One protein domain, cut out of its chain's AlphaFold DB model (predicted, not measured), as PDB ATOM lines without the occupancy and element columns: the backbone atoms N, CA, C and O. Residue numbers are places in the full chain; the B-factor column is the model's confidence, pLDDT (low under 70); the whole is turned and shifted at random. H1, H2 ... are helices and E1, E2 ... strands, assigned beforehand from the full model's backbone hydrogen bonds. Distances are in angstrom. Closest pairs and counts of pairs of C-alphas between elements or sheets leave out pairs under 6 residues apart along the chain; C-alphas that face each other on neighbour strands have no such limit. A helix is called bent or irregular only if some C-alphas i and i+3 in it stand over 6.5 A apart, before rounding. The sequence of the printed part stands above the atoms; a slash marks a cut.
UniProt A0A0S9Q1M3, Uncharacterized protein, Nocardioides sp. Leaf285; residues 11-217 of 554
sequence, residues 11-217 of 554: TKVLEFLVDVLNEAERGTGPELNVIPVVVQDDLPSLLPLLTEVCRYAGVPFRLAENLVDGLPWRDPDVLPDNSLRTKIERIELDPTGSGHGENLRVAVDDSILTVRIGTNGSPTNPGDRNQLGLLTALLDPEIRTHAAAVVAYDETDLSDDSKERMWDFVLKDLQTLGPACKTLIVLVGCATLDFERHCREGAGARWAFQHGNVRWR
ATOM      1  N   THR A  11     151.673 184.151  73.731       77.06
ATOM      2  CA  THR A  11     150.553 183.223  73.883       77.06
ATOM      3  C   THR A  11     150.003 183.150  75.309       77.06
ATOM      4  O   THR A  11     148.803 183.297  75.478       77.06
ATOM      5  N   LYS A  12     150.836 182.992  76.347       77.00
ATOM      6  CA  LYS A  12     150.373 182.875  77.745       77.00
ATOM      7  C   LYS A  12     149.747 184.168  78.265       77.00
ATOM      8  O   LYS A  12     148.746 184.127  78.973       77.00
ATOM      9  N   VAL A  13     150.329 185.319  77.919       76.31
ATOM     10  CA  VAL A  13     149.778 186.629  78.311       76.31
ATOM     11  C   VAL A  13     148.470 186.909  77.570       76.31
ATOM     12  O   VAL A  13     147.526 187.418  78.172       76.31
ATOM     13  N   LEU A  14     148.381 186.518  76.295       74.38
ATOM     14  CA  LEU A  14     147.140 186.571  75.523       74.38
ATOM     15  C   LEU A  14     146.060 185.658  76.112       74.38
ATOM     16  O   LEU A  14     144.945 186.121  76.322       74.38
ATOM     17  N   GLU A  15     146.379 184.397  76.410       77.94
ATOM     18  CA  GLU A  15     145.459 183.442  77.045       77.94
ATOM     19  C   GLU A  15     144.930 183.986  78.374       77.94
ATOM     20  O   GLU A  15     143.726 183.956  78.616       77.94
ATOM     21  N   PHE A  16     145.804 184.572  79.195       83.50
ATOM     22  CA  PHE A  16     145.402 185.244  80.426       83.50
ATOM     23  C   PHE A  16     144.436 186.404  80.181       83.50
ATOM     24  O   PHE A  16     143.395 186.468  80.833       83.50
ATOM     25  N   LEU A  17     144.760 187.321  79.263       77.25
ATOM     26  CA  LEU A  17     143.900 188.475  79.004       77.25
ATOM     27  C   LEU A  17     142.551 188.028  78.446       77.25
ATOM     28  O   LEU A  17     141.524 188.556  78.857       77.25
ATOM     29  N   VAL A  18     142.536 187.010  77.584       79.31
ATOM     30  CA  VAL A  18     141.303 186.388  77.095       79.31
ATOM     31  C   VAL A  18     140.501 185.787  78.248       79.31
ATOM     32  O   VAL A  18     139.306 186.041  78.340       79.31
ATOM     33  N   ASP A  19     141.122 185.044  79.165       81.31
ATOM     34  CA  ASP A  19     140.430 184.460  80.319       81.31
ATOM     35  C   ASP A  19     139.858 185.521  81.270       81.31
ATOM     36  O   ASP A  19     138.730 185.380  81.752       81.31
ATOM     37  N   VAL A  20     140.609 186.596  81.522       82.06
ATOM     38  CA  VAL A  20     140.160 187.717  82.354       82.06
ATOM     39  C   VAL A  20     139.011 188.471  81.685       82.06
ATOM     40  O   VAL A  20     138.006 188.750  82.339       82.06
ATOM     41  N   LEU A  21     139.110 188.754  80.382       78.00
ATOM     42  CA  LEU A  21     138.048 189.414  79.614       78.00
ATOM     43  C   LEU A  21     136.803 188.520  79.472       78.00
ATOM     44  O   LEU A  21     135.680 189.000  79.575       78.00
ATOM     45  N   ASN A  22     136.964 187.206  79.339       80.50
ATOM     46  CA  ASN A  22     135.839 186.272  79.353       80.50
ATOM     47  C   ASN A  22     135.144 186.233  80.724       80.50
ATOM     48  O   ASN A  22     133.926 186.066  80.801       80.50
ATOM     49  N   GLU A  23     135.889 186.363  81.828       77.81
ATOM     50  CA  GLU A  23     135.267 186.501  83.148       77.81
ATOM     51  C   GLU A  23     134.541 187.843  83.281       77.81
ATOM     52  O   GLU A  23     133.443 187.892  83.838       77.81
ATOM     53  N   ALA A  24     135.123 188.908  82.734       74.69
ATOM     54  CA  ALA A  24     134.515 190.227  82.687       74.69
ATOM     55  C   ALA A  24     133.131 190.209  82.023       74.69
ATOM     56  O   ALA A  24     132.173 190.733  82.589       74.69
ATOM     57  N   GLU A  25     132.989 189.514  80.890       72.25
ATOM     58  CA  GLU A  25     131.708 189.351  80.188       72.25
ATOM     59  C   GLU A  25     130.645 188.600  81.007       72.25
ATOM     60  O   GLU A  25     129.445 188.815  80.821       72.25
ATOM     61  N   ARG A  26     131.054 187.735  81.947       72.88
ATOM     62  CA  ARG A  26     130.128 187.025  82.849       72.88
ATOM     63  C   ARG A  26     129.625 187.904  83.994       72.88
ATOM     64  O   ARG A  26     128.627 187.552  84.623       72.88
ATOM     65  N   GLY A  27     130.298 189.017  84.283       66.44
ATOM     66  CA  GLY A  27     129.849 190.021  85.241       66.44
ATOM     67  C   GLY A  27     128.682 190.823  84.668       66.44
ATOM     68  O   GLY A  27     128.870 191.901  84.122       66.44
ATOM     69  N   THR A  28     127.457 190.308  84.771       59.16
ATOM     70  CA  THR A  28     126.259 190.968  84.212       59.16
ATOM     71  C   THR A  28     125.596 191.966  85.171       59.16
ATOM     72  O   THR A  28     124.457 192.377  84.939       59.16
ATOM     73  N   GLY A  29     126.258 192.307  86.279       70.50
ATOM     74  CA  GLY A  29     125.750 193.266  87.259       70.50
ATOM     75  C   GLY A  29     125.785 194.711  86.737       70.50
ATOM     76  O   GLY A  29     126.538 195.015  85.814       70.50
ATOM     77  N   PRO A  30     124.972 195.619  87.307       70.69
ATOM     78  CA  PRO A  30     125.044 197.051  87.003       70.69
ATOM     79  C   PRO A  30     126.268 197.746  87.630       70.69
ATOM     80  O   PRO A  30     126.530 198.903  87.313       70.69
ATOM     81  N   GLU A  31     126.977 197.065  88.532       81.12
ATOM     82  CA  GLU A  31     128.146 197.565  89.261       81.12
ATOM     83  C   GLU A  31     129.443 197.336  88.474       81.12
ATOM     84  O   GLU A  31     129.525 196.425  87.646       81.12
ATOM     85  N   LEU A  32     130.468 198.150  88.750       85.56
ATOM     86  CA  LEU A  32     131.794 197.958  88.169       85.56
ATOM     87  C   LEU A  32     132.389 196.633  88.655       85.56
ATOM     88  O   LEU A  32     132.620 196.439  89.848       85.56
ATOM     89  N   ASN A  33     132.708 195.747  87.715       87.62
ATOM     90  CA  ASN A  33     133.438 194.522  87.991       87.62
ATOM     91  C   ASN A  33     134.943 194.815  88.053       87.62
ATOM     92  O   ASN A  33     135.585 195.031  87.023       87.62
ATOM     93  N   VAL A  34     135.510 194.825  89.257       89.88
ATOM     94  CA  VAL A  34     136.953 194.998  89.451       89.88
ATOM     95  C   VAL A  34     137.629 193.632  89.503       89.88
ATOM     96  O   VAL A  34     137.312 192.806  90.357       89.88
ATOM     97  N   ILE A  35     138.582 193.402  88.600       91.56
ATOM     98  CA  ILE A  35     139.359 192.168  88.511       91.56
ATOM     99  C   ILE A  35     140.803 192.439  88.957       91.56
ATOM    100  O   ILE A  35     141.620 192.885  88.148       91.56
ATOM    101  N   PRO A  36     141.142 192.175  90.231       93.38
ATOM    102  CA  PRO A  36     142.517 192.246  90.712       93.38
ATOM    103  C   PRO A  36     143.377 191.106  90.151       93.38
ATOM    104  O   PRO A  36     142.994 189.928  90.182       93.38
ATOM    105  N   VAL A  37     144.575 191.461  89.698       93.69
ATOM    106  CA  VAL A  37     145.598 190.541  89.200       93.69
ATOM    107  C   VAL A  37     146.924 190.936  89.821       93.69
ATOM    108  O   VAL A  37     147.358 192.073  89.671       93.69
ATOM    109  N   VAL A  38     147.587 190.005  90.498       95.00
ATOM    110  CA  VAL A  38     148.894 190.288  91.107       95.00
ATOM    111  C   VAL A  38     150.016 189.918  90.153       95.00
ATOM    112  O   VAL A  38     149.942 188.902  89.470       95.00
ATOM    113  N   VAL A  39     151.064 190.727  90.093       93.50
ATOM    114  CA  VAL A  39     152.240 190.499  89.259       93.50
ATOM    115  C   VAL A  39     153.469 190.506  90.154       93.50
ATOM    116  O   VAL A  39     153.909 191.559  90.605       93.50
ATOM    117  N   GLN A  40     154.007 189.322  90.438       90.94
ATOM    118  CA  GLN A  40     155.149 189.180  91.332       90.94
ATOM    119  C   GLN A  40     156.472 189.340  90.575       90.94
ATOM    120  O   GLN A  40     156.693 188.637  89.590       90.94
ATOM    121  N   ASP A  41     157.343 190.221  91.076       80.75
ATOM    122  CA  ASP A  41     158.742 190.425  90.655       80.75
ATOM    123  C   ASP A  41     158.968 190.769  89.167       80.75
ATOM    124  O   ASP A  41     160.108 190.762  88.702       80.75
ATOM    125  N   ASP A  42     157.915 191.059  88.394       80.44
ATOM    126  CA  ASP A  42     158.061 191.131  86.934       80.44
ATOM    127  C   ASP A  42     157.076 192.053  86.205       80.44
ATOM    128  O   ASP A  42     156.850 191.924  84.998       80.44
ATOM    129  N   LEU A  43     156.466 193.007  86.919       87.50
ATOM    130  CA  LEU A  43     155.577 193.970  86.271       87.50
ATOM    131  C   LEU A  43     156.302 194.737  85.150       87.50
ATOM    132  O   LEU A  43     155.784 194.712  84.031       87.50
ATOM    133  N   PRO A  44     157.503 195.321  85.358       87.88
ATOM    134  CA  PRO A  44     158.191 196.091  84.322       87.88
ATOM    135  C   PRO A  44     158.446 195.323  83.019       87.88
ATOM    136  O   PRO A  44     158.250 195.888  81.942       87.88
ATOM    137  N   SER A  45     158.830 194.044  83.085       84.94
ATOM    138  CA  SER A  45     159.092 193.248  81.875       84.94
ATOM    139  C   SER A  45     157.807 192.866  81.138       84.94
ATOM    140  O   SER A  45     157.827 192.665  79.924       84.94
ATOM    141  N   LEU A  46     156.675 192.799  81.845       86.06
ATOM    142  CA  LEU A  46     155.362 192.525  81.264       86.06
ATOM    143  C   LEU A  46     154.711 193.757  80.622       86.06
ATOM    144  O   LEU A  46     153.906 193.601  79.700       86.06
ATOM    145  N   LEU A  47     155.053 194.975  81.062       89.19
ATOM    146  CA  LEU A  47     154.417 196.215  80.594       89.19
ATOM    147  C   LEU A  47     154.421 196.398  79.065       89.19
ATOM    148  O   LEU A  47     153.358 196.736  78.534       89.19
ATOM    149  N   PRO A  48     155.529 196.176  78.320       90.00
ATOM    150  CA  PRO A  48     155.527 196.354  76.867       90.00
ATOM    151  C   PRO A  48     154.533 195.420  76.173       90.00
ATOM    152  O   PRO A  48     153.782 195.842  75.291       90.00
ATOM    153  N   LEU A  49     154.489 194.162  76.614       86.19
ATOM    154  CA  LEU A  49     153.605 193.145  76.061       86.19
ATOM    155  C   LEU A  49     152.140 193.437  76.407       86.19
ATOM    156  O   LEU A  49     151.289 193.422  75.521       86.19
ATOM    157  N   LEU A  50     151.845 193.765  77.666       87.31
ATOM    158  CA  LEU A  50     150.499 194.135  78.108       87.31
ATOM    159  C   LEU A  50     149.976 195.372  77.373       87.31
ATOM    160  O   LEU A  50     148.828 195.373  76.931       87.31
ATOM    161  N   THR A  51     150.820 196.389  77.191       90.38
ATOM    162  CA  THR A  51     150.474 197.611  76.449       90.38
ATOM    163  C   THR A  51     150.083 197.279  75.011       90.38
ATOM    164  O   THR A  51     149.046 197.733  74.530       90.38
ATOM    165  N   GLU A  52     150.883 196.455  74.332       89.25
ATOM    166  CA  GLU A  52     150.633 196.074  72.943       89.25
ATOM    167  C   GLU A  52     149.369 195.218  72.793       89.25
ATOM    168  O   GLU A  52     148.563 195.461  71.892       89.25
ATOM    169  N   VAL A  53     149.144 194.262  73.702       85.81
ATOM    170  CA  VAL A  53     147.929 193.438  73.678       85.81
ATOM    171  C   VAL A  53     146.683 194.278  73.960       85.81
ATOM    172  O   VAL A  53     145.695 194.151  73.237       85.81
ATOM    173  N   CYS A  54     146.717 195.169  74.956       89.00
ATOM    174  CA  CYS A  54     145.592 196.056  75.263       89.00
ATOM    175  C   CYS A  54     145.276 196.980  74.079       89.00
ATOM    176  O   CYS A  54     144.118 197.101  73.676       89.00
ATOM    177  N   ARG A  55     146.310 197.548  73.442       90.94
ATOM    178  CA  ARG A  55     146.178 198.360  72.226       90.94
ATOM    179  C   ARG A  55     145.525 197.580  71.085       90.94
ATOM    180  O   ARG A  55     144.638 198.112  70.422       90.94
ATOM    181  N   TYR A  56     145.940 196.333  70.857       87.81
ATOM    182  CA  TYR A  56     145.347 195.467  69.834       87.81
ATOM    183  C   TYR A  56     143.885 195.116  70.144       87.81
ATOM    184  O   TYR A  56     143.048 195.111  69.243       87.81
ATOM    185  N   ALA A  57     143.565 194.875  71.418       84.88
ATOM    186  CA  ALA A  57     142.214 194.578  71.883       84.88
ATOM    187  C   ALA A  57     141.292 195.814  71.940       84.88
ATOM    188  O   ALA A  57     140.099 195.667  72.195       84.88
ATOM    189  N   GLY A  58     141.820 197.026  71.721       88.88
ATOM    190  CA  GLY A  58     141.064 198.270  71.886       88.88
ATOM    191  C   GLY A  58     140.674 198.550  73.342       88.88
ATOM    192  O   GLY A  58     139.675 199.220  73.592       88.88
ATOM    193  N   VAL A  59     141.439 198.015  74.296       90.00
ATOM    194  CA  VAL A  59     141.240 198.200  75.736       90.00
ATOM    195  C   VAL A  59     142.230 199.261  76.226       90.00
ATOM    196  O   VAL A  59     143.437 199.086  76.043       90.00
ATOM    197  N   PRO A  60     141.777 200.362  76.846       92.06
ATOM    198  CA  PRO A  60     142.685 201.360  77.396       92.06
ATOM    199  C   PRO A  60     143.568 200.766  78.497       92.06
ATOM    200  O   PRO A  60     143.082 200.058  79.381       92.06
ATOM    201  N   PHE A  61     144.858 201.091  78.449       92.75
ATOM    202  CA  PHE A  61     145.854 200.702  79.446       92.75
ATOM    203  C   PHE A  61     146.482 201.954  80.066       92.75
ATOM    204  O   PHE A  61     146.868 202.879  79.341       92.75
ATOM    205  N   ARG A  62     146.591 201.992  81.399       92.62
ATOM    206  CA  ARG A  62     147.265 203.066  82.142       92.62
ATOM    207  C   ARG A  62     148.201 202.515  83.206       92.62
ATOM    208  O   ARG A  62     147.810 201.682  84.013       92.62
ATOM    209  N   LEU A  63     149.424 203.037  83.225       90.31
ATOM    210  CA  LEU A  63     150.413 202.781  84.267       90.31
ATOM    211  C   LEU A  63     150.442 203.967  85.233       90.31
ATOM    212  O   LEU A  63     150.645 205.098  84.790       90.31
ATOM    213  N   ALA A  64     150.277 203.704  86.528       86.62
ATOM    214  CA  ALA A  64     150.256 204.718  87.579       86.62
ATOM    215  C   ALA A  64     151.506 205.616  87.562       86.62
ATOM    216  O   ALA A  64     151.382 206.839  87.589       86.62
ATOM    217  N   GLU A  65     152.696 205.029  87.416       80.56
ATOM    218  CA  GLU A  65     153.983 205.744  87.411       80.56
ATOM    219  C   GLU A  65     154.079 206.865  86.364       80.56
ATOM    220  O   GLU A  65     154.805 207.838  86.558       80.56
ATOM    221  N   ASN A  66     153.316 206.776  85.269       77.19
ATOM    222  CA  ASN A  66     153.355 207.758  84.184       77.19
ATOM    223  C   ASN A  66     152.435 208.972  84.413       77.19
ATOM    224  O   ASN A  66     152.394 209.865  83.568       77.19
ATOM    225  N   LEU A  67     151.667 209.005  85.510       71.12
ATOM    226  CA  LEU A  67     150.538 209.930  85.698       71.12
ATOM    227  C   LEU A  67     150.695 210.891  86.889       71.12
ATOM    228  O   LEU A  67     149.715 211.473  87.351       71.12
ATOM    229  N   VAL A  68     151.924 211.074  87.375       62.34
ATOM    230  CA  VAL A  68     152.236 211.836  88.600       62.34
ATOM    231  C   VAL A  68     151.859 213.325  88.503       62.34
ATOM    232  O   VAL A  68     151.511 213.932  89.514       62.34
ATOM    233  N   ASP A  69     151.837 213.902  87.298       59.12
ATOM    234  CA  ASP A  69     151.550 215.327  87.069       59.12
ATOM    235  C   ASP A  69     150.075 215.603  86.724       59.12
ATOM    236  O   ASP A  69     149.778 216.375  85.814       59.12
ATOM    237  N   GLY A  70     149.153 214.963  87.454       54.50
ATOM    238  CA  GLY A  70     147.724 215.288  87.489       54.50
ATOM    239  C   GLY A  70     147.096 215.504  86.112       54.50
ATOM    240  O   GLY A  70     146.938 216.642  85.668       54.50
ATOM    241  N   LEU A  71     146.685 214.423  85.446       53.38
ATOM    242  CA  LEU A  71     145.970 214.552  84.180       53.38
ATOM    243  C   LEU A  71     144.693 215.389  84.369       53.38
ATOM    244  O   LEU A  71     143.870 215.070  85.231       53.38
ATOM    245  N   PRO A  72     144.491 216.448  83.567       51.81
ATOM    246  CA  PRO A  72     143.264 217.214  83.622       51.81
ATOM    247  C   PRO A  72     142.104 216.398  83.028       51.81
ATOM    248  O   PRO A  72     142.011 216.242  81.812       51.81
ATOM    249  N   TRP A  73     141.184 215.911  83.864       48.03
ATOM    250  CA  TRP A  73     139.949 215.269  83.401       48.03
ATOM    251  C   TRP A  73     138.908 216.313  82.984       48.03
ATOM    252  O   TRP A  73     138.345 216.955  83.854       48.03
ATOM    253  N   ARG A  74     138.626 216.490  81.686       49.09
ATOM    254  CA  ARG A  74     137.546 217.368  81.188       49.09
ATOM    255  C   ARG A  74     136.350 216.541  80.726       49.09
ATOM    256  O   ARG A  74     136.335 216.096  79.583       49.09
ATOM    257  N   ASP A  75     135.344 216.397  81.579       51.84
ATOM    258  CA  ASP A  75     134.012 215.967  81.147       51.84
ATOM    259  C   ASP A  75     132.939 216.821  81.853       51.84
ATOM    260  O   ASP A  75     132.737 216.677  83.062       51.84
ATOM    261  N   PRO A  76     132.280 217.754  81.139       46.81
ATOM    262  CA  PRO A  76     131.270 218.634  81.722       46.81
ATOM    263  C   PRO A  76     130.000 217.892  82.171       46.81
ATOM    264  O   PRO A  76     129.241 218.454  82.963       46.81
ATOM    265  N   ASP A  77     129.783 216.647  81.725       49.81
ATOM    266  CA  ASP A  77     128.533 215.913  81.945       49.81
ATOM    267  C   ASP A  77     128.642 214.794  83.003       49.81
ATOM    268  O   ASP A  77     127.621 214.241  83.419       49.81
ATOM    269  N   VAL A  78     129.850 214.459  83.485       53.62
ATOM    270  CA  VAL A  78     130.080 213.285  84.360       53.62
ATOM    271  C   VAL A  78     130.886 213.632  85.615       53.62
ATOM    272  O   VAL A  78     131.808 212.898  85.968       53.62
ATOM    273  N   LEU A  79     130.582 214.736  86.320       55.28
ATOM    274  CA  LEU A  79     131.191 215.027  87.641       55.28
ATOM    275  C   LEU A  79     131.223 213.736  88.476       55.28
ATOM    276  O   LEU A  79     130.175 213.087  88.583       55.28
ATOM    277  N   PRO A  80     132.379 213.285  89.012       57.12
ATOM    278  CA  PRO A  80     132.371 212.081  89.816       57.12
ATOM    279  C   PRO A  80     131.405 212.296  90.959       57.12
ATOM    280  O   PRO A  80     131.352 213.374  91.557       57.12
ATOM    281  N   ASP A  81     130.637 211.248  91.227       63.66
ATOM    282  CA  ASP A  81     129.769 211.194  92.383       63.66
ATOM    283  C   ASP A  81     130.554 211.712  93.603       63.66
ATOM    284  O   ASP A  81     131.704 211.314  93.827       63.66
ATOM    285  N   ASN A  82     129.950 212.614  94.384       67.50
ATOM    286  CA  ASN A  82     130.517 213.101  95.645       67.50
ATOM    287  C   ASN A  82     130.988 211.935  96.536       67.50
ATOM    288  O   ASN A  82     131.912 212.102  97.335       67.50
ATOM    289  N   SER A  83     130.398 210.748  96.358       70.81
ATOM    290  CA  SER A  83     130.857 209.480  96.922       70.81
ATOM    291  C   SER A  83     132.310 209.133  96.554       70.81
ATOM    292  O   SER A  83     133.127 208.937  97.454       70.81
ATOM    293  N   LEU A  84     132.680 209.118  95.264       71.50
ATOM    294  CA  LEU A  84     134.048 208.811  94.820       71.50
ATOM    295  C   LEU A  84     135.040 209.842  95.344       71.50
ATOM    296  O   LEU A  84     136.092 209.477  95.861       71.50
ATOM    297  N   ARG A  85     134.691 211.126  95.244       74.62
ATOM    298  CA  ARG A  85     135.522 212.204  95.780       74.62
ATOM    299  C   ARG A  85     135.831 211.972  97.259       74.62
ATOM    300  O   ARG A  85     136.992 211.987  97.648       74.62
ATOM    301  N   THR A  86     134.796 211.697  98.051       76.38
ATOM    302  CA  THR A  86     134.930 211.434  99.489       76.38
ATOM    303  C   THR A  86     135.798 210.206  99.765       76.38
ATOM    304  O   THR A  86     136.545 210.198 100.736       76.38
ATOM    305  N   LYS A  87     135.710 209.163  98.931       78.38
ATOM    306  CA  LYS A  87     136.533 207.952  99.059       78.38
ATOM    307  C   LYS A  87     138.003 208.225  98.736       78.38
ATOM    308  O   LYS A  87     138.860 207.826  99.512       78.38
ATOM    309  N   ILE A  88     138.288 208.960  97.659       75.81
ATOM    310  CA  ILE A  88     139.657 209.358  97.292       75.81
ATOM    311  C   ILE A  88     140.271 210.254  98.376       75.81
ATOM    312  O   ILE A  88     141.397 210.021  98.793       75.81
ATOM    313  N   GLU A  89     139.528 211.244  98.879       77.38
ATOM    314  CA  GLU A  89     140.006 212.172  99.921       77.38
ATOM    315  C   GLU A  89     140.232 211.498 101.293       77.38
ATOM    316  O   GLU A  89     140.830 212.108 102.179       77.38
ATOM    317  N   ARG A  90     139.769 210.253 101.486       78.88
ATOM    318  CA  ARG A  90     140.066 209.428 102.675       78.88
ATOM    319  C   ARG A  90     141.363 208.630 102.554       78.88
ATOM    320  O   ARG A  90     141.795 208.057 103.552       78.88
ATOM    321  N   ILE A  91     141.960 208.555 101.365       75.50
ATOM    322  CA  ILE A  91     143.272 207.935 101.182       75.50
ATOM    323  C   ILE A  91     144.316 208.945 101.667       75.50
ATOM    324  O   ILE A  91     144.461 210.033 101.107       75.50
ATOM    325  N   GLU A  92     145.014 208.595 102.742       68.12
ATOM    326  CA  GLU A  92     146.116 209.394 103.280       68.12
ATOM    327  C   GLU A  92     147.435 208.874 102.708       68.12
ATOM    328  O   GLU A  92     147.624 207.657 102.609       68.12
ATOM    329  N   LEU A  93     148.339 209.791 102.362       66.94
ATOM    330  CA  LEU A  93     149.701 209.451 101.954       66.94
ATOM    331  C   LEU A  93     150.559 209.125 103.176       66.94
ATOM    332  O   LEU A  93     150.229 209.499 104.308       66.94
ATOM    333  N   ASP A  94     151.675 208.438 102.951       61.84
ATOM    334  CA  ASP A  94     152.556 208.048 104.044       61.84
ATOM    335  C   ASP A  94     153.283 209.275 104.647       61.84
ATOM    336  O   ASP A  94     154.032 209.968 103.952       61.84
ATOM    337  N   PRO A  95     153.129 209.562 105.957       55.69
ATOM    338  CA  PRO A  95     153.779 210.705 106.604       55.69
ATOM    339  C   PRO A  95     155.314 210.607 106.671       55.69
ATOM    340  O   PRO A  95     155.975 211.607 106.979       55.69
ATOM    341  N   THR A  96     155.903 209.429 106.434       53.25
ATOM    342  CA  THR A  96     157.335 209.163 106.667       53.25
ATOM    343  C   THR A  96     158.286 209.929 105.737       53.25
ATOM    344  O   THR A  96     159.471 210.040 106.055       53.25
ATOM    345  N   GLY A  97     157.795 210.528 104.642       48.50
ATOM    346  CA  GLY A  97     158.604 211.333 103.714       48.50
ATOM    347  C   GLY A  97     158.574 212.856 103.930       48.50
ATOM    348  O   GLY A  97     159.552 213.533 103.607       48.50
ATOM    349  N   SER A  98     157.484 213.410 104.472       45.81
ATOM    350  CA  SER A  98     157.215 214.864 104.489       45.81
ATOM    351  C   SER A  98     156.998 215.458 105.890       45.81
ATOM    352  O   SER A  98     156.850 216.671 106.033       45.81
ATOM    353  N   GLY A  99     157.032 214.641 106.950       42.28
ATOM    354  CA  GLY A  99     156.951 215.099 108.347       42.28
ATOM    355  C   GLY A  99     155.544 215.495 108.816       42.28
ATOM    356  O   GLY A  99     155.335 215.722 110.009       42.28
ATOM    357  N   HIS A 100     154.565 215.510 107.912       50.19
ATOM    358  CA  HIS A 100     153.144 215.685 108.185       50.19
ATOM    359  C   HIS A 100     152.368 214.713 107.290       50.19
ATOM    360  O   HIS A 100     152.691 214.603 106.116       50.19
ATOM    361  N   GLY A 101     151.368 214.003 107.824       55.25
ATOM    362  CA  GLY A 101     150.465 213.196 106.996       55.25
ATOM    363  C   GLY A 101     149.759 214.108 105.999       55.25
ATOM    364  O   GLY A 101     148.924 214.928 106.387       55.25
ATOM    365  N   GLU A 102     150.170 214.049 104.736       65.38
ATOM    366  CA  GLU A 102     149.578 214.855 103.681       65.38
ATOM    367  C   GLU A 102     148.373 214.108 103.113       65.38
ATOM    368  O   GLU A 102     148.475 212.984 102.626       65.38
ATOM    369  N   ASN A 103     147.203 214.739 103.172       63.22
ATOM    370  CA  ASN A 103     145.999 214.158 102.590       63.22
ATOM    371  C   ASN A 103     145.954 214.448 101.090       63.22
ATOM    372  O   ASN A 103     146.227 215.576 100.654       63.22
ATOM    373  N   LEU A 104     145.526 213.453 100.316       66.31
ATOM    374  CA  LEU A 104     145.142 213.654  98.928       66.31
ATOM    375  C   LEU A 104     143.888 214.528  98.872       66.31
ATOM    376  O   LEU A 104     142.946 214.377  99.652       66.31
ATOM    377  N   ARG A 105     143.876 215.474  97.937       65.25
ATOM    378  CA  ARG A 105     142.731 216.336  97.661       65.25
ATOM    379  C   ARG A 105     142.294 216.154  96.226       65.25
ATOM    380  O   ARG A 105     143.104 216.200  95.303       65.25
ATOM    381  N   VAL A 106     140.990 216.027  96.042       64.56
ATOM    382  CA  VAL A 106     140.380 216.094  94.721       64.56
ATOM    383  C   VAL A 106     139.991 217.547  94.472       64.56
ATOM    384  O   VAL A 106     139.046 218.072  95.065       64.56
ATOM    385  N   ALA A 107     140.754 218.222  93.618       65.12
ATOM    386  CA  ALA A 107     140.457 219.580  93.189       65.12
ATOM    387  C   ALA A 107     139.596 219.548  91.924       65.12
ATOM    388  O   ALA A 107     139.884 218.795  90.992       65.12
ATOM    389  N   VAL A 108     138.560 220.388  91.898       61.06
ATOM    390  CA  VAL A 108     137.733 220.640  90.715       61.06
ATOM    391  C   VAL A 108     137.967 222.083  90.294       61.06
ATOM    392  O   VAL A 108     137.600 222.993  91.034       61.06
ATOM    393  N   ASP A 109     138.598 222.282  89.143       60.41
ATOM    394  CA  ASP A 109     138.912 223.598  88.582       60.41
ATOM    395  C   ASP A 109     138.428 223.646  87.130       60.41
ATOM    396  O   ASP A 109     138.814 222.793  86.346       60.41
ATOM    397  N   ASP A 110     137.537 224.567  86.758       54.31
ATOM    398  CA  ASP A 110     137.004 224.681  85.385       54.31
ATOM    399  C   ASP A 110     136.468 223.365  84.760       54.31
ATOM    400  O   ASP A 110     136.682 223.075  83.583       54.31
ATOM    401  N   SER A 111     135.734 222.552  85.532       57.69
ATOM    402  CA  SER A 111     135.278 221.195  85.135       57.69
ATOM    403  C   SER A 111     136.415 220.188  84.923       57.69
ATOM    404  O   SER A 111     136.213 219.140  84.313       57.69
ATOM    405  N   ILE A 112     137.606 220.511  85.432       57.59
ATOM    406  CA  ILE A 112     138.776 219.653  85.468       57.59
ATOM    407  C   ILE A 112     138.911 219.037  86.845       57.59
ATOM    408  O   ILE A 112     139.125 219.753  87.823       57.59
ATOM    409  N   LEU A 113     138.842 217.713  86.925       64.12
ATOM    410  CA  LEU A 113     139.136 217.017  88.169       64.12
ATOM    411  C   LEU A 113     140.585 216.566  88.179       64.12
ATOM    412  O   LEU A 113     141.052 215.905  87.257       64.12
ATOM    413  N   THR A 114     141.290 216.958  89.231       69.25
ATOM    414  CA  THR A 114     142.680 216.575  89.452       69.25
ATOM    415  C   THR A 114     142.820 216.046  90.866       69.25
ATOM    416  O   THR A 114     142.311 216.646  91.815       69.25
ATOM    417  N   VAL A 115     143.505 214.917  91.011       72.12
ATOM    418  CA  VAL A 115     143.994 214.475  92.315       72.12
ATOM    419  C   VAL A 115     145.313 215.194  92.531       72.12
ATOM    420  O   VAL A 115     146.167 215.220  91.645       72.12
ATOM    421  N   ARG A 116     145.449 215.856  93.673       73.50
ATOM    422  CA  ARG A 116     146.660 216.576  94.058       73.50
ATOM    423  C   ARG A 116     146.979 216.261  95.504       73.50
ATOM    424  O   ARG A 116     146.090 215.950  96.295       73.50
ATOM    425  N   ILE A 117     148.242 216.406  95.863       68.12
ATOM    426  CA  ILE A 117     148.628 216.465  97.266       68.12
ATOM    427  C   ILE A 117     148.059 217.761  97.859       68.12
ATOM    428  O   ILE A 117     147.946 218.780  97.174       68.12
ATOM    429  N   GLY A 118     147.621 217.728  99.119       62.03
ATOM    430  CA  GLY A 118     147.033 218.892  99.787       62.03
ATOM    431  C   GLY A 118     147.971 220.101  99.915       62.03
ATOM    432  O   GLY A 118     147.491 221.214 100.148       62.03
ATOM    433  N   THR A 119     149.279 219.899  99.749       61.66
ATOM    434  CA  THR A 119     150.327 220.920  99.655       61.66
ATOM    435  C   THR A 119     150.748 221.094  98.188       61.66
ATOM    436  O   THR A 119     150.598 220.187  97.378       61.66
ATOM    437  N   ASN A 120     151.274 222.264  97.799       60.56
ATOM    438  CA  ASN A 120     151.695 222.551  96.411       60.56
ATOM    439  C   ASN A 120     152.954 221.758  95.957       60.56
ATOM    440  O   ASN A 120     153.711 222.245  95.118       60.56
ATOM    441  N   GLY A 121     153.228 220.588  96.541       64.56
ATOM    442  CA  GLY A 121     154.382 219.741  96.244       64.56
ATOM    443  C   GLY A 121     154.028 218.525  95.387       64.56
ATOM    444  O   GLY A 121     152.894 218.052  95.388       64.56
ATOM    445  N   SER A 122     155.024 218.011  94.665       67.31
ATOM    446  CA  SER A 122     154.966 216.687  94.037       67.31
ATOM    447  C   SER A 122     155.448 215.626  95.036       67.31
ATOM    448  O   SER A 122     156.377 215.911  95.801       67.31
ATOM    449  N   PRO A 123     154.879 214.406  95.026       72.25
ATOM    450  CA  PRO A 123     155.323 213.347  95.924       72.25
ATOM    451  C   PRO A 123     156.786 212.993  95.650       72.25
ATOM    452  O   PRO A 123     157.192 212.782  94.503       72.25
ATOM    453  N   THR A 124     157.597 212.954  96.706       72.31
ATOM    454  CA  THR A 124     159.041 212.703  96.602       72.31
ATOM    455  C   THR A 124     159.366 211.216  96.682       72.31
ATOM    456  O   THR A 124     160.239 210.743  95.945       72.31
ATOM    457  N   ASN A 125     158.651 210.453  97.511       78.81
ATOM    458  CA  ASN A 125     158.821 209.006  97.575       78.81
ATOM    459  C   ASN A 125     158.122 208.320  96.365       78.81
ATOM    460  O   ASN A 125     157.220 208.902  95.752       78.81
ATOM    461  N   PRO A 126     158.586 207.136  95.927       81.50
ATOM    462  CA  PRO A 126     157.954 206.398  94.826       81.50
ATOM    463  C   PRO A 126     156.550 205.867  95.163       81.50
ATOM    464  O   PRO A 126     155.675 205.863  94.302       81.50
ATOM    465  N   GLY A 127     156.312 205.483  96.420       82.50
ATOM    466  CA  GLY A 127     155.029 204.946  96.872       82.50
ATOM    467  C   GLY A 127     153.856 205.915  96.679       82.50
ATOM    468  O   GLY A 127     152.878 205.590  96.009       82.50
ATOM    469  N   ASP A 128     153.974 207.144  97.175       80.31
ATOM    470  CA  ASP A 128     152.959 208.191  97.035       80.31
ATOM    471  C   ASP A 128     152.749 208.577  95.563       80.31
ATOM    472  O   ASP A 128     151.627 208.872  95.146       80.31
ATOM    473  N   ARG A 129     153.813 208.534  94.741       82.69
ATOM    474  CA  ARG A 129     153.711 208.707  93.280       82.69
ATOM    475  C   ARG A 129     152.839 207.622  92.655       82.69
ATOM    476  O   ARG A 129     151.979 207.949  91.838       82.69
ATOM    477  N   ASN A 130     153.002 206.368  93.073       85.00
ATOM    478  CA  ASN A 130     152.186 205.250  92.600       85.00
ATOM    479  C   ASN A 130     150.733 205.350  93.068       85.00
ATOM    480  O   ASN A 130     149.823 205.117  92.271       85.00
ATOM    481  N   GLN A 131     150.493 205.768  94.314       85.38
ATOM    482  CA  GLN A 131     149.136 206.018  94.808       85.38
ATOM    483  C   GLN A 131     148.445 207.127  94.008       85.38
ATOM    484  O   GLN A 131     147.355 206.921  93.472       85.38
ATOM    485  N   LEU A 132     149.097 208.284  93.866       83.88
ATOM    486  CA  LEU A 132     148.576 209.410  93.094       83.88
ATOM    487  C   LEU A 132     148.336 209.029  91.627       83.88
ATOM    488  O   LEU A 132     147.305 209.381  91.048       83.88
ATOM    489  N   GLY A 133     149.269 208.284  91.041       86.88
ATOM    490  CA  GLY A 133     149.197 207.787  89.678       86.88
ATOM    491  C   GLY A 133     148.016 206.851  89.438       86.88
ATOM    492  O   GLY A 133     147.293 207.023  88.456       86.88
ATOM    493  N   LEU A 134     147.764 205.905  90.352       88.44
ATOM    494  CA  LEU A 134     146.610 205.002  90.278       88.44
ATOM    495  C   LEU A 134     145.300 205.795  90.342       88.44
ATOM    496  O   LEU A 134     144.411 205.608  89.512       88.44
ATOM    497  N   LEU A 135     145.188 206.722  91.290       86.06
ATOM    498  CA  LEU A 135     143.985 207.540  91.449       86.06
ATOM    499  C   LEU A 135     143.742 208.443  90.239       86.06
ATOM    500  O   LEU A 135     142.600 208.613  89.817       86.06
ATOM    501  N   THR A 136     144.810 208.962  89.635       83.94
ATOM    502  CA  THR A 136     144.745 209.733  88.389       83.94
ATOM    503  C   THR A 136     144.326 208.856  87.206       83.94
ATOM    504  O   THR A 136     143.473 209.269  86.425       83.94
ATOM    505  N   ALA A 137     144.846 207.626  87.098       87.25
ATOM    506  CA  ALA A 137     144.456 206.672  86.055       87.25
ATOM    507  C   ALA A 137     142.955 206.359  86.088       87.25
ATOM    508  O   ALA A 137     142.303 206.317  85.050       87.25
ATOM    509  N   LEU A 138     142.387 206.176  87.282       83.69
ATOM    510  CA  LEU A 138     140.963 205.866  87.463       83.69
ATOM    511  C   LEU A 138     140.030 207.005  87.026       83.69
ATOM    512  O   LEU A 138     138.846 206.784  86.765       83.69
ATOM    513  N   LEU A 139     140.561 208.223  86.946       79.44
ATOM    514  CA  LEU A 139     139.850 209.407  86.483       79.44
ATOM    515  C   LEU A 139     140.094 209.697  85.000       79.44
ATOM    516  O   LEU A 139     139.498 210.628  84.465       79.44
ATOM    517  N   ASP A 140     140.931 208.909  84.324       80.56
ATOM    518  CA  ASP A 140     141.228 209.096  82.911       80.56
ATOM    519  C   ASP A 140     139.956 208.896  82.055       80.56
ATOM    520  O   ASP A 140     139.263 207.878  82.201       80.56
ATOM    521  N   PRO A 141     139.627 209.839  81.146       78.25
ATOM    522  CA  PRO A 141     138.465 209.716  80.273       78.25
ATOM    523  C   PRO A 141     138.436 208.418  79.463       78.25
ATOM    524  O   PRO A 141     137.364 207.845  79.282       78.25
ATOM    525  N   GLU A 142     139.583 207.923  78.988       84.25
ATOM    526  CA  GLU A 142     139.632 206.676  78.224       84.25
ATOM    527  C   GLU A 142     139.213 205.495  79.102       84.25
ATOM    528  O   GLU A 142     138.360 204.712  78.696       84.25
ATOM    529  N   ILE A 143     139.709 205.413  80.340       86.12
ATOM    530  CA  ILE A 143     139.332 204.350  81.285       86.12
ATOM    531  C   ILE A 143     137.826 204.385  81.571       86.12
ATOM    532  O   ILE A 143     137.173 203.342  81.598       86.12
ATOM    533  N   ARG A 144     137.255 205.581  81.763       79.69
ATOM    534  CA  ARG A 144     135.849 205.739  82.165       79.69
ATOM    535  C   ARG A 144     134.849 205.562  81.028       79.69
ATOM    536  O   ARG A 144     133.701 205.240  81.313       79.69
ATOM    537  N   THR A 145     135.248 205.775  79.776       82.62
ATOM    538  CA  THR A 145     134.344 205.734  78.609       82.62
ATOM    539  C   THR A 145     134.322 204.390  77.879       82.62
ATOM    540  O   THR A 145     133.406 204.147  77.094       82.62
ATOM    541  N   HIS A 146     135.284 203.504  78.141       86.88
ATOM    542  CA  HIS A 146     135.346 202.178  77.525       86.88
ATOM    543  C   HIS A 146     134.662 201.128  78.395       86.88
ATOM    544  O   HIS A 146     134.692 201.215  79.615       86.88
ATOM    545  N   ALA A 147     134.080 200.099  77.771       86.25
ATOM    546  CA  ALA A 147     133.390 199.024  78.489       86.25
ATOM    547  C   ALA A 147     134.325 198.209  79.402       86.25
ATOM    548  O   ALA A 147     133.885 197.710  80.441       86.25
ATOM    549  N   ALA A 148     135.596 198.098  79.012       88.44
ATOM    550  CA  ALA A 148     136.657 197.466  79.778       88.44
ATOM    551  C   ALA A 148     137.919 198.332  79.745       88.44
ATOM    552  O   ALA A 148     138.176 199.011  78.750       88.44
ATOM    553  N   ALA A 149     138.706 198.278  80.815       91.06
ATOM    554  CA  ALA A 149     139.941 199.031  80.965       91.06
ATOM    555  C   ALA A 149     140.954 198.288  81.848       91.06
ATOM    556  O   ALA A 149     140.572 197.468  82.686       91.06
ATOM    557  N   VAL A 150     142.240 198.604  81.685       92.50
ATOM    558  CA  VAL A 150     143.336 198.058  82.492       92.50
ATOM    559  C   VAL A 150     144.120 199.188  83.148       92.50
ATOM    560  O   VAL A 150     144.557 200.128  82.480       92.50
ATOM    561  N   VAL A 151     144.347 199.072  84.452       93.56
ATOM    562  CA  VAL A 151     145.231 199.966  85.203       93.56
ATOM    563  C   VAL A 151     146.285 199.140  85.928       93.56
ATOM    564  O   VAL A 151     145.972 198.090  86.478       93.56
ATOM    565  N   ALA A 152     147.530 199.604  85.923       94.19
ATOM    566  CA  ALA A 152     148.646 198.965  86.605       94.19
ATOM    567  C   ALA A 152     149.287 199.916  87.621       94.19
ATOM    568  O   ALA A 152     149.510 201.087  87.309       94.19
ATOM    569  N   TYR A 153     149.617 199.410  88.807       93.75
ATOM    570  CA  TYR A 153     150.449 200.103  89.793       93.75
ATOM    571  C   TYR A 153     151.378 199.107  90.494       93.75
ATOM    572  O   TYR A 153     151.061 197.921  90.562       93.75
ATOM    573  N   ASP A 154     152.513 199.584  91.000       92.69
ATOM    574  CA  ASP A 154     153.451 198.782  91.790       92.69
ATOM    575  C   ASP A 154     153.347 199.166  93.275       92.69
ATOM    576  O   ASP A 154     153.396 200.348  93.629       92.69
ATOM    577  N   GLU A 155     153.154 198.176  94.141       93.62
ATOM    578  CA  GLU A 155     153.036 198.344  95.587       93.62
ATOM    579  C   GLU A 155     154.341 198.100  96.356       93.62
ATOM    580  O   GLU A 155     154.356 198.222  97.581       93.62
ATOM    581  N   THR A 156     155.438 197.767  95.672       91.00
ATOM    582  CA  THR A 156     156.724 197.406  96.295       91.00
ATOM    583  C   THR A 156     157.254 198.499  97.224       91.00
ATOM    584  O   THR A 156     157.693 198.195  98.332       91.00
ATOM    585  N   ASP A 157     157.138 199.763  96.812       88.50
ATOM    586  CA  ASP A 157     157.610 200.928  97.573       88.50
ATOM    587  C   ASP A 157     156.546 201.529  98.515       88.50
ATOM    588  O   ASP A 157     156.764 202.592  99.103       88.50
ATOM    589  N   LEU A 158     155.381 200.887  98.662       88.31
ATOM    590  CA  LEU A 158     154.353 201.306  99.618       88.31
ATOM    591  C   LEU A 158     154.651 200.757 101.018       88.31
ATOM    592  O   LEU A 158     155.112 199.625 101.179       88.31
ATOM    593  N   SER A 159     154.309 201.525 102.055       87.06
ATOM    594  CA  SER A 159     154.196 200.978 103.411       87.06
ATOM    595  C   SER A 159     153.030 200.003 103.520       87.06
ATOM    596  O   SER A 159     152.078 200.071 102.745       87.06
ATOM    597  N   ASP A 160     153.068 199.099 104.497       87.38
ATOM    598  CA  ASP A 160     152.053 198.046 104.621       87.38
ATOM    599  C   ASP A 160     150.640 198.611 104.854       87.38
ATOM    600  O   ASP A 160     149.688 198.173 104.207       87.38
ATOM    601  N   ASP A 161     150.508 199.677 105.653       86.12
ATOM    602  CA  ASP A 161     149.241 200.406 105.829       86.12
ATOM    603  C   ASP A 161     148.729 201.006 104.510       86.12
ATOM    604  O   ASP A 161     147.524 201.062 104.248       86.12
ATOM    605  N   SER A 162     149.643 201.486 103.668       87.31
ATOM    606  CA  SER A 162     149.333 202.019 102.342       87.31
ATOM    607  C   SER A 162     148.919 200.915 101.369       87.31
ATOM    608  O   SER A 162     147.954 201.103 100.628       87.31
ATOM    609  N   LYS A 163     149.581 199.751 101.397       91.75
ATOM    610  CA  LYS A 163     149.197 198.578 100.596       91.75
ATOM    611  C   LYS A 163     147.783 198.118 100.935       91.75
ATOM    612  O   LYS A 163     146.956 197.973 100.037       91.75
ATOM    613  N   GLU A 164     147.474 197.962 102.225       90.31
ATOM    614  CA  GLU A 164     146.137 197.566 102.686       90.31
ATOM    615  C   GLU A 164     145.058 198.564 102.266       90.31
ATOM    616  O   GLU A 164     144.024 198.166 101.727       90.31
ATOM    617  N   ARG A 165     145.301 199.868 102.450       87.88
ATOM    618  CA  ARG A 165     144.347 200.913 102.055       87.88
ATOM    619  C   ARG A 165     144.098 200.935 100.551       87.88
ATOM    620  O   ARG A 165     142.944 201.019 100.136       87.88
ATOM    621  N   MET A 166     145.150 200.833  99.739       89.56
ATOM    622  CA  MET A 166     145.018 200.807  98.280       89.56
ATOM    623  C   MET A 166     144.273 199.563  97.801       89.56
ATOM    624  O   MET A 166     143.397 199.660  96.944       89.56
ATOM    625  N   TRP A 167     144.567 198.407  98.390       91.62
ATOM    626  CA  TRP A 167     143.890 197.157  98.072       91.62
ATOM    627  C   TRP A 167     142.406 197.188  98.440       91.62
ATOM    628  O   TRP A 167     141.547 196.872  97.616       91.62
ATOM    629  N   ASP A 168     142.078 197.641  99.651       89.00
ATOM    630  CA  ASP A 168     140.692 197.812 100.083       89.00
ATOM    631  C   ASP A 168     139.951 198.835  99.214       89.00
ATOM    632  O   ASP A 168     138.799 198.593  98.842       89.00
ATOM    633  N   PHE A 169     140.611 199.929  98.827       87.25
ATOM    634  CA  PHE A 169     140.041 200.913  97.915       87.25
ATOM    635  C   PHE A 169     139.715 200.289  96.550       87.25
ATOM    636  O   PHE A 169     138.583 200.394  96.071       87.25
ATOM    637  N   VAL A 170     140.678 199.578  95.952       87.81
ATOM    638  CA  VAL A 170     140.510 198.905  94.657       87.81
ATOM    639  C   VAL A 170     139.343 197.920  94.695       87.81
ATOM    640  O   VAL A 170     138.519 197.897  93.783       87.81
ATOM    641  N   LEU A 171     139.236 197.121  95.754       86.31
ATOM    642  CA  LEU A 171     138.278 196.020  95.797       86.31
ATOM    643  C   LEU A 171     136.891 196.407  96.290       86.31
ATOM    644  O   LEU A 171     135.910 195.859  95.797       86.31
ATOM    645  N   LYS A 172     136.795 197.297  97.278       84.25
ATOM    646  CA  LYS A 172     135.525 197.634  97.941       84.25
ATOM    647  C   LYS A 172     134.975 198.960  97.445       84.25
ATOM    648  O   LYS A 172     133.770 199.100  97.246       84.25
ATOM    649  N   ASP A 173     135.847 199.946  97.251       82.75
ATOM    650  CA  ASP A 173     135.408 201.313  97.006       82.75
ATOM    651  C   ASP A 173     135.175 201.636  95.536       82.75
ATOM    652  O   ASP A 173     134.268 202.423  95.243       82.75
ATOM    653  N   LEU A 174     135.912 201.001  94.622       79.94
ATOM    654  CA  LEU A 174     135.732 201.202  93.183       79.94
ATOM    655  C   LEU A 174     134.445 200.578  92.637       79.94
ATOM    656  O   LEU A 174     133.902 201.104  91.673       79.94
ATOM    657  N   GLN A 175     133.898 199.524  93.251       73.62
ATOM    658  CA  GLN A 175     132.676 198.858  92.759       73.62
ATOM    659  C   GLN A 175     131.471 199.813  92.658       73.62
ATOM    660  O   GLN A 175     130.577 199.623  91.835       73.62
ATOM    661  N   THR A 176     131.475 200.894  93.448       65.56
ATOM    662  CA  THR A 176     130.432 201.930  93.432       65.56
ATOM    663  C   THR A 176     130.563 202.941  92.280       65.56
ATOM    664  O   THR A 176     129.782 203.887  92.206       65.56
ATOM    665  N   LEU A 177     131.549 202.781  91.392       61.66
ATOM    666  CA  LEU A 177     131.752 203.620  90.210       61.66
ATOM    667  C   LEU A 177     130.879 203.134  89.039       61.66
ATOM    668  O   LEU A 177     131.196 202.138  88.409       61.66
ATOM    669  N   GLY A 178     129.783 203.825  88.711       57.72
ATOM    670  CA  GLY A 178     129.018 203.565  87.471       57.72
ATOM    671  C   GLY A 178     129.557 204.335  86.246       57.72
ATOM    672  O   GLY A 178     130.540 205.070  86.361       57.72
ATOM    673  N   PRO A 179     128.854 204.347  85.091       56.03
ATOM    674  CA  PRO A 179     128.149 203.247  84.420       56.03
ATOM    675  C   PRO A 179     128.780 202.841  83.060       56.03
ATOM    676  O   PRO A 179     128.272 201.928  82.408       56.03
ATOM    677  N   ALA A 180     129.828 203.527  82.585       69.06
ATOM    678  CA  ALA A 180     130.391 203.286  81.248       69.06
ATOM    679  C   ALA A 180     131.496 202.215  81.247       69.06
ATOM    680  O   ALA A 180     131.423 201.274  80.453       69.06
ATOM    681  N   CYS A 181     132.438 202.284  82.190       81.62
ATOM    682  CA  CYS A 181     133.351 201.178  82.464       81.62
ATOM    683  C   CYS A 181     132.640 200.112  83.291       81.62
ATOM    684  O   CYS A 181     132.239 200.359  84.425       81.62
ATOM    685  N   LYS A 182     132.444 198.935  82.697       85.06
ATOM    686  CA  LYS A 182     131.820 197.786  83.366       85.06
ATOM    687  C   LYS A 182     132.853 196.848  83.955       85.06
ATOM    688  O   LYS A 182     132.536 196.104  84.873       85.06
ATOM    689  N   THR A 183     134.067 196.848  83.413       88.75
ATOM    690  CA  THR A 183     135.155 195.992  83.877       88.75
ATOM    691  C   THR A 183     136.446 196.773  83.989       88.75
ATOM    692  O   THR A 183     136.948 197.310  83.006       88.75
ATOM    693  N   LEU A 184     137.032 196.741  85.178       90.62
ATOM    694  CA  LEU A 184     138.348 197.292  85.436       90.62
ATOM    695  C   LEU A 184     139.292 196.170  85.865       90.62
ATOM    696  O   LEU A 184     139.114 195.581  86.928       90.62
ATOM    697  N   ILE A 185     140.306 195.889  85.056       92.06
ATOM    698  CA  ILE A 185     141.387 194.969  85.411       92.06
ATOM    699  C   ILE A 185     142.468 195.788  86.113       92.06
ATOM    700  O   ILE A 185     142.993 196.740  85.535       92.06
ATOM    701  N   VAL A 186     142.800 195.425  87.348       93.75
ATOM    702  CA  VAL A 186     143.821 196.126  88.136       93.75
ATOM    703  C   VAL A 186     145.018 195.209  88.320       93.75
ATOM    704  O   VAL A 186     144.929 194.204  89.024       93.75
ATOM    705  N   LEU A 187     146.124 195.547  87.660       94.56
ATOM    706  CA  LEU A 187     147.402 194.858  87.791       94.56
ATOM    707  C   LEU A 187     148.176 195.458  88.967       94.56
ATOM    708  O   LEU A 187     148.472 196.653  88.973       94.56
ATOM    709  N   VAL A 188     148.506 194.623  89.943       95.12
ATOM    710  CA  VAL A 188     149.216 195.012  91.165       95.12
ATOM    711  C   VAL A 188     150.597 194.379  91.140       95.12
ATOM    712  O   VAL A 188     150.731 193.176  91.357       95.12
ATOM    713  N   GLY A 189     151.615 195.172  90.813       94.88
ATOM    714  CA  GLY A 189     153.014 194.768  90.897       94.88
ATOM    715  C   GLY A 189     153.449 194.664  92.352       94.88
ATOM    716  O   GLY A 189     153.163 195.571  93.122       94.88
ATOM    717  N   CYS A 190     154.111 193.580  92.743       93.75
ATOM    718  CA  CYS A 190     154.659 193.424  94.090       93.75
ATOM    719  C   CYS A 190     155.977 192.642  94.053       93.75
ATOM    720  O   CYS A 190     156.112 191.697  93.275       93.75
ATOM    721  N   ALA A 191     156.913 192.957  94.947       88.62
ATOM    722  CA  ALA A 191     158.107 192.130  95.137       88.62
ATOM    723  C   ALA A 191     157.755 190.737  95.695       88.62
ATOM    724  O   ALA A 191     158.190 189.703  95.205       88.62
ATOM    725  N   THR A 192     156.903 190.672  96.716       87.00
ATOM    726  CA  THR A 192     156.480 189.396  97.302       87.00
ATOM    727  C   THR A 192     154.969 189.303  97.361       87.00
ATOM    728  O   THR A 192     154.269 190.264  97.679       87.00
ATOM    729  N   LEU A 193     154.452 188.113  97.056       89.38
ATOM    730  CA  LEU A 193     153.029 187.856  97.182       89.38
ATOM    731  C   LEU A 193     152.635 187.837  98.667       89.38
ATOM    732  O   LEU A 193     152.963 186.902  99.394       89.38
ATOM    733  N   ASP A 194     151.868 188.836  99.086       91.12
ATOM    734  CA  ASP A 194     151.184 188.839 100.375       91.12
ATOM    735  C   ASP A 194     149.911 187.981 100.303       91.12
ATOM    736  O   ASP A 194     148.907 188.367  99.707       91.12
ATOM    737  N   PHE A 195     149.937 186.783 100.879       89.00
ATOM    738  CA  PHE A 195     148.789 185.878 100.828       89.00
ATOM    739  C   PHE A 195     147.594 186.360 101.667       89.00
ATOM    740  O   PHE A 195     146.456 186.037 101.318       89.00
ATOM    741  N   GLU A 196     147.807 187.126 102.739       88.31
ATOM    742  CA  GLU A 196     146.712 187.622 103.583       88.31
ATOM    743  C   GLU A 196     145.922 188.722 102.871       88.31
ATOM    744  O   GLU A 196     144.682 188.711 102.877       88.31
ATOM    745  N   ARG A 197     146.631 189.624 102.186       91.75
ATOM    746  CA  ARG A 197     146.035 190.678 101.360       91.75
ATOM    747  C   ARG A 197     145.527 190.121 100.035       91.75
ATOM    748  O   ARG A 197     144.327 190.159  99.745       91.75
ATOM    749  N   HIS A 198     146.424 189.542  99.242       94.19
ATOM    750  CA  HIS A 198     146.151 189.184  97.854       94.19
ATOM    751  C   HIS A 198     145.308 187.929  97.700       94.19
ATOM    752  O   HIS A 198     144.605 187.797  96.703       94.19
ATOM    753  N   CYS A 199     145.335 187.006  98.662       93.06
ATOM    754  CA  CYS A 199     144.549 185.772  98.586       93.06
ATOM    755  C   CYS A 199     143.343 185.764  99.529       93.06
ATOM    756  O   CYS A 199     142.690 184.720  99.658       93.06
ATOM    757  N   ARG A 200     143.001 186.921 100.119       88.69
ATOM    758  CA  ARG A 200     141.857 187.099 101.022       88.69
ATOM    759  C   ARG A 200     140.597 186.438 100.468       88.69
ATOM    760  O   ARG A 200     140.287 186.522  99.277       88.69
ATOM    761  N   GLU A 201     139.857 185.752 101.325       83.94
ATOM    762  CA  GLU A 201     138.625 185.084 100.919       83.94
ATOM    763  C   GLU A 201     137.586 186.090 100.402       83.94
ATOM    764  O   GLU A 201     137.395 187.156 100.983       83.94
ATOM    765  N   GLY A 202     136.933 185.764  99.282       80.88
ATOM    766  CA  GLY A 202     135.887 186.587  98.660       80.88
ATOM    767  C   GLY A 202     136.373 187.852  97.943       80.88
ATOM    768  O   GLY A 202     135.698 188.298  97.022       80.88
ATOM    769  N   ALA A 203     137.534 188.394  98.317       79.81
ATOM    770  CA  ALA A 203     138.050 189.665  97.800       79.81
ATOM    771  C   ALA A 203     139.456 189.569  97.172       79.81
ATOM    772  O   ALA A 203     139.920 190.520  96.564       79.81
ATOM    773  N   GLY A 204     140.159 188.445  97.302       89.00
ATOM    774  CA  GLY A 204     141.522 188.299  96.792       89.00
ATOM    775  C   GLY A 204     141.618 188.223  95.265       89.00
ATOM    776  O   GLY A 204     140.663 187.853  94.576       89.00
ATOM    777  N   ALA A 205     142.821 188.478  94.751       92.12
ATOM    778  CA  ALA A 205     143.198 188.210  93.374       92.12
ATOM    779  C   ALA A 205     142.855 186.782  92.993       92.12
ATOM    780  O   ALA A 205     143.158 185.834  93.721       92.12
ATOM    781  N   ARG A 206     142.225 186.632  91.829       91.06
ATOM    782  CA  ARG A 206     141.973 185.319  91.236       91.06
ATOM    783  C   ARG A 206     143.020 184.916  90.222       91.06
ATOM    784  O   ARG A 206     143.082 183.739  89.889       91.06
ATOM    785  N   TRP A 207     143.834 185.856  89.772       92.44
ATOM    786  CA  TRP A 207     144.943 185.600  88.873       92.44
ATOM    787  C   TRP A 207     146.213 186.197  89.450       92.44
ATOM    788  O   TRP A 207     146.178 187.259  90.074       92.44
ATOM    789  N   ALA A 208     147.323 185.513  89.217       92.44
ATOM    790  CA  ALA A 208     148.638 186.042  89.508       92.44
ATOM    791  C   ALA A 208     149.621 185.681  88.395       92.44
ATOM    792  O   ALA A 208     149.564 184.585  87.843       92.44
ATOM    793  N   PHE A 209     150.538 186.584  88.088       89.75
ATOM    794  CA  PHE A 209     151.740 186.290  87.327       89.75
ATOM    795  C   PHE A 209     152.863 186.005  88.309       89.75
ATOM    796  O   PHE A 209     153.242 186.872  89.093       89.75
ATOM    797  N   GLN A 210     153.362 184.774  88.288       85.88
ATOM    798  CA  GLN A 210     154.446 184.330  89.156       85.88
ATOM    799  C   GLN A 210     155.364 183.397  88.377       85.88
ATOM    800  O   GLN A 210     154.890 182.469  87.712       85.88
ATOM    801  N   HIS A 211     156.675 183.617  88.486       77.75
ATOM    802  CA  HIS A 211     157.694 182.767  87.864       77.75
ATOM    803  C   HIS A 211     157.446 182.557  86.356       77.75
ATOM    804  O   HIS A 211     157.402 181.422  85.872       77.75
ATOM    805  N   GLY A 212     157.163 183.637  85.619       77.25
ATOM    806  CA  GLY A 212     156.923 183.575  84.172       77.25
ATOM    807  C   GLY A 212     155.615 182.887  83.749       77.25
ATOM    808  O   GLY A 212     155.436 182.562  82.574       77.25
ATOM    809  N   ASN A 213     154.704 182.604  84.685       82.62
ATOM    810  CA  ASN A 213     153.477 181.856  84.420       82.62
ATOM    811  C   ASN A 213     152.246 182.531  85.020       82.62
ATOM    812  O   ASN A 213     152.301 183.142  86.085       82.62
ATOM    813  N   VAL A 214     151.115 182.339  84.345       86.88
ATOM    814  CA  VAL A 214     149.798 182.737  84.840       86.88
ATOM    815  C   VAL A 214     149.293 181.647  85.775       86.88
ATOM    816  O   VAL A 214     149.180 180.481  85.400       86.88
ATOM    817  N   ARG A 215     148.977 182.043  86.998       88.75
ATOM    818  CA  ARG A 215     148.394 181.227  88.057       88.75
ATOM    819  C   ARG A 215     146.973 181.710  88.292       88.75
ATOM    820  O   ARG A 215     146.674 182.890  88.106       88.75
ATOM    821  N   TRP A 216     146.085 180.811  88.698       89.31
ATOM    822  CA  TRP A 216     144.674 181.141  88.863       89.31
ATOM    823  C   TRP A 216     144.074 180.480  90.110       89.31
ATOM    824  O   TRP A 216     144.538 179.431  90.558       89.31
ATOM    825  N   ARG A 217     143.007 181.092  90.635       92.38
ATOM    826  CA  ARG A 217     142.188 180.610  91.754       92.38
ATOM    827  C   ARG A 217     140.773 180.268  91.308       92.38
ATOM    828  O   ARG A 217     140.147 180.976  90.504       92.38
TER     829      ARG A 217
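AT A GLANCE: This is residues 11 to 217 of the 554 residues of an uncharacterized protein of Nocardioides sp. Leaf285 (UniProt A0A0S9Q1M3). A twisted six-stranded sheet makes the middle layer of three, with H1 and H2 over one face and H5 and H7 over the other. The small hairpin E3 and E4 packs on H5 at one end of the domain, with H4 beside E3; the hairpin E7 and E8 lies at the other end. The printed part has 207 residues, with eight named helices and eight named strands in the order H1 E1 H2 E2 H3 H4 E3 E4 H5 H6 E5 H7 E6 H8 E7 E8. The large sheet, E2 E5 E6 E1 E7 E8, is mixed, E3 and E4 are antiparallel, and the class is mixed, helices and strands. The whole is compact, with a radius of gyration of the C-alphas of 16.3 A and spans of 45 by 38 by 31 A.

IN THESE COORDINATES: H1, residues 11 to 26, begins at C-alpha 11 (150.553, 183.223, 73.883) and is 22.6 A long. E1 is 33 to 40, 22.6 A; H2 43 to 57, 19.6 A, only just irregular, with C-alphas 45 and 48 6.9 A apart; E2 61 to 63; H3 64 to 67; H4 82 to 88; E3 104 to 109; E4 112 to 117. H5 is 126 to 138, 18.5 A; H6 141 to 145; E5 148 to 154, 20.7 A; H7 160 to 176, 24.7 A, with a kink of 32 degrees near residue 170; E6 183 to 190, 22.2 A; H8 195 to 198; E7 207 to 210. E8, 213 to 216, ends at C-alpha 216 (144.674, 181.141, 88.863).

HOW THE PARTS SIT: In the large sheet E7 and E8 are antiparallel, N 208 and O 215 at 2.9 A; the other neighbours are parallel, for instance E5 and E6, N 151 and O 185 at 2.9 A. E5, H7, E6 form a strand-helix-strand unit, two parallel neighbour strands with a helix between, its crossover right-handed; E1, H2, E2 and E6, H8, E7 are split units, with other strands between, also right-handed. H1 is on the sheet, closest at the C-alphas of Ala 24 and Thr 183, 5.9 A. Heights over the sheet are 8.5 A for H2, 7.9 A for H5 and 10.1 A for H7. H3, H6 and H8 only graze it. In the hairpin E3 and E4, N 107 and O 114 are 2.9 A apart. H4 touches H7, closest at the C-alphas of Lys 87 and Asp 173, 7.0 A. Every O i to N i+4 pair is within hydrogen-bond range in H4, H5 and H6; H1 has 11 of 12, H2 9 of 11 and H7 10 of 13, while H3 and H8 are too short for one.

THE WHOLE: The farthest C-alphas, of Thr 11 and Gly 99, are 47.4 A apart. The printed part has no cut; H3 to H4 and H4 to E3 are long links. Mean pLDDT of the printed part is 78.7, with 51 residues under 70, among them 68 to 82 and 92 to 114.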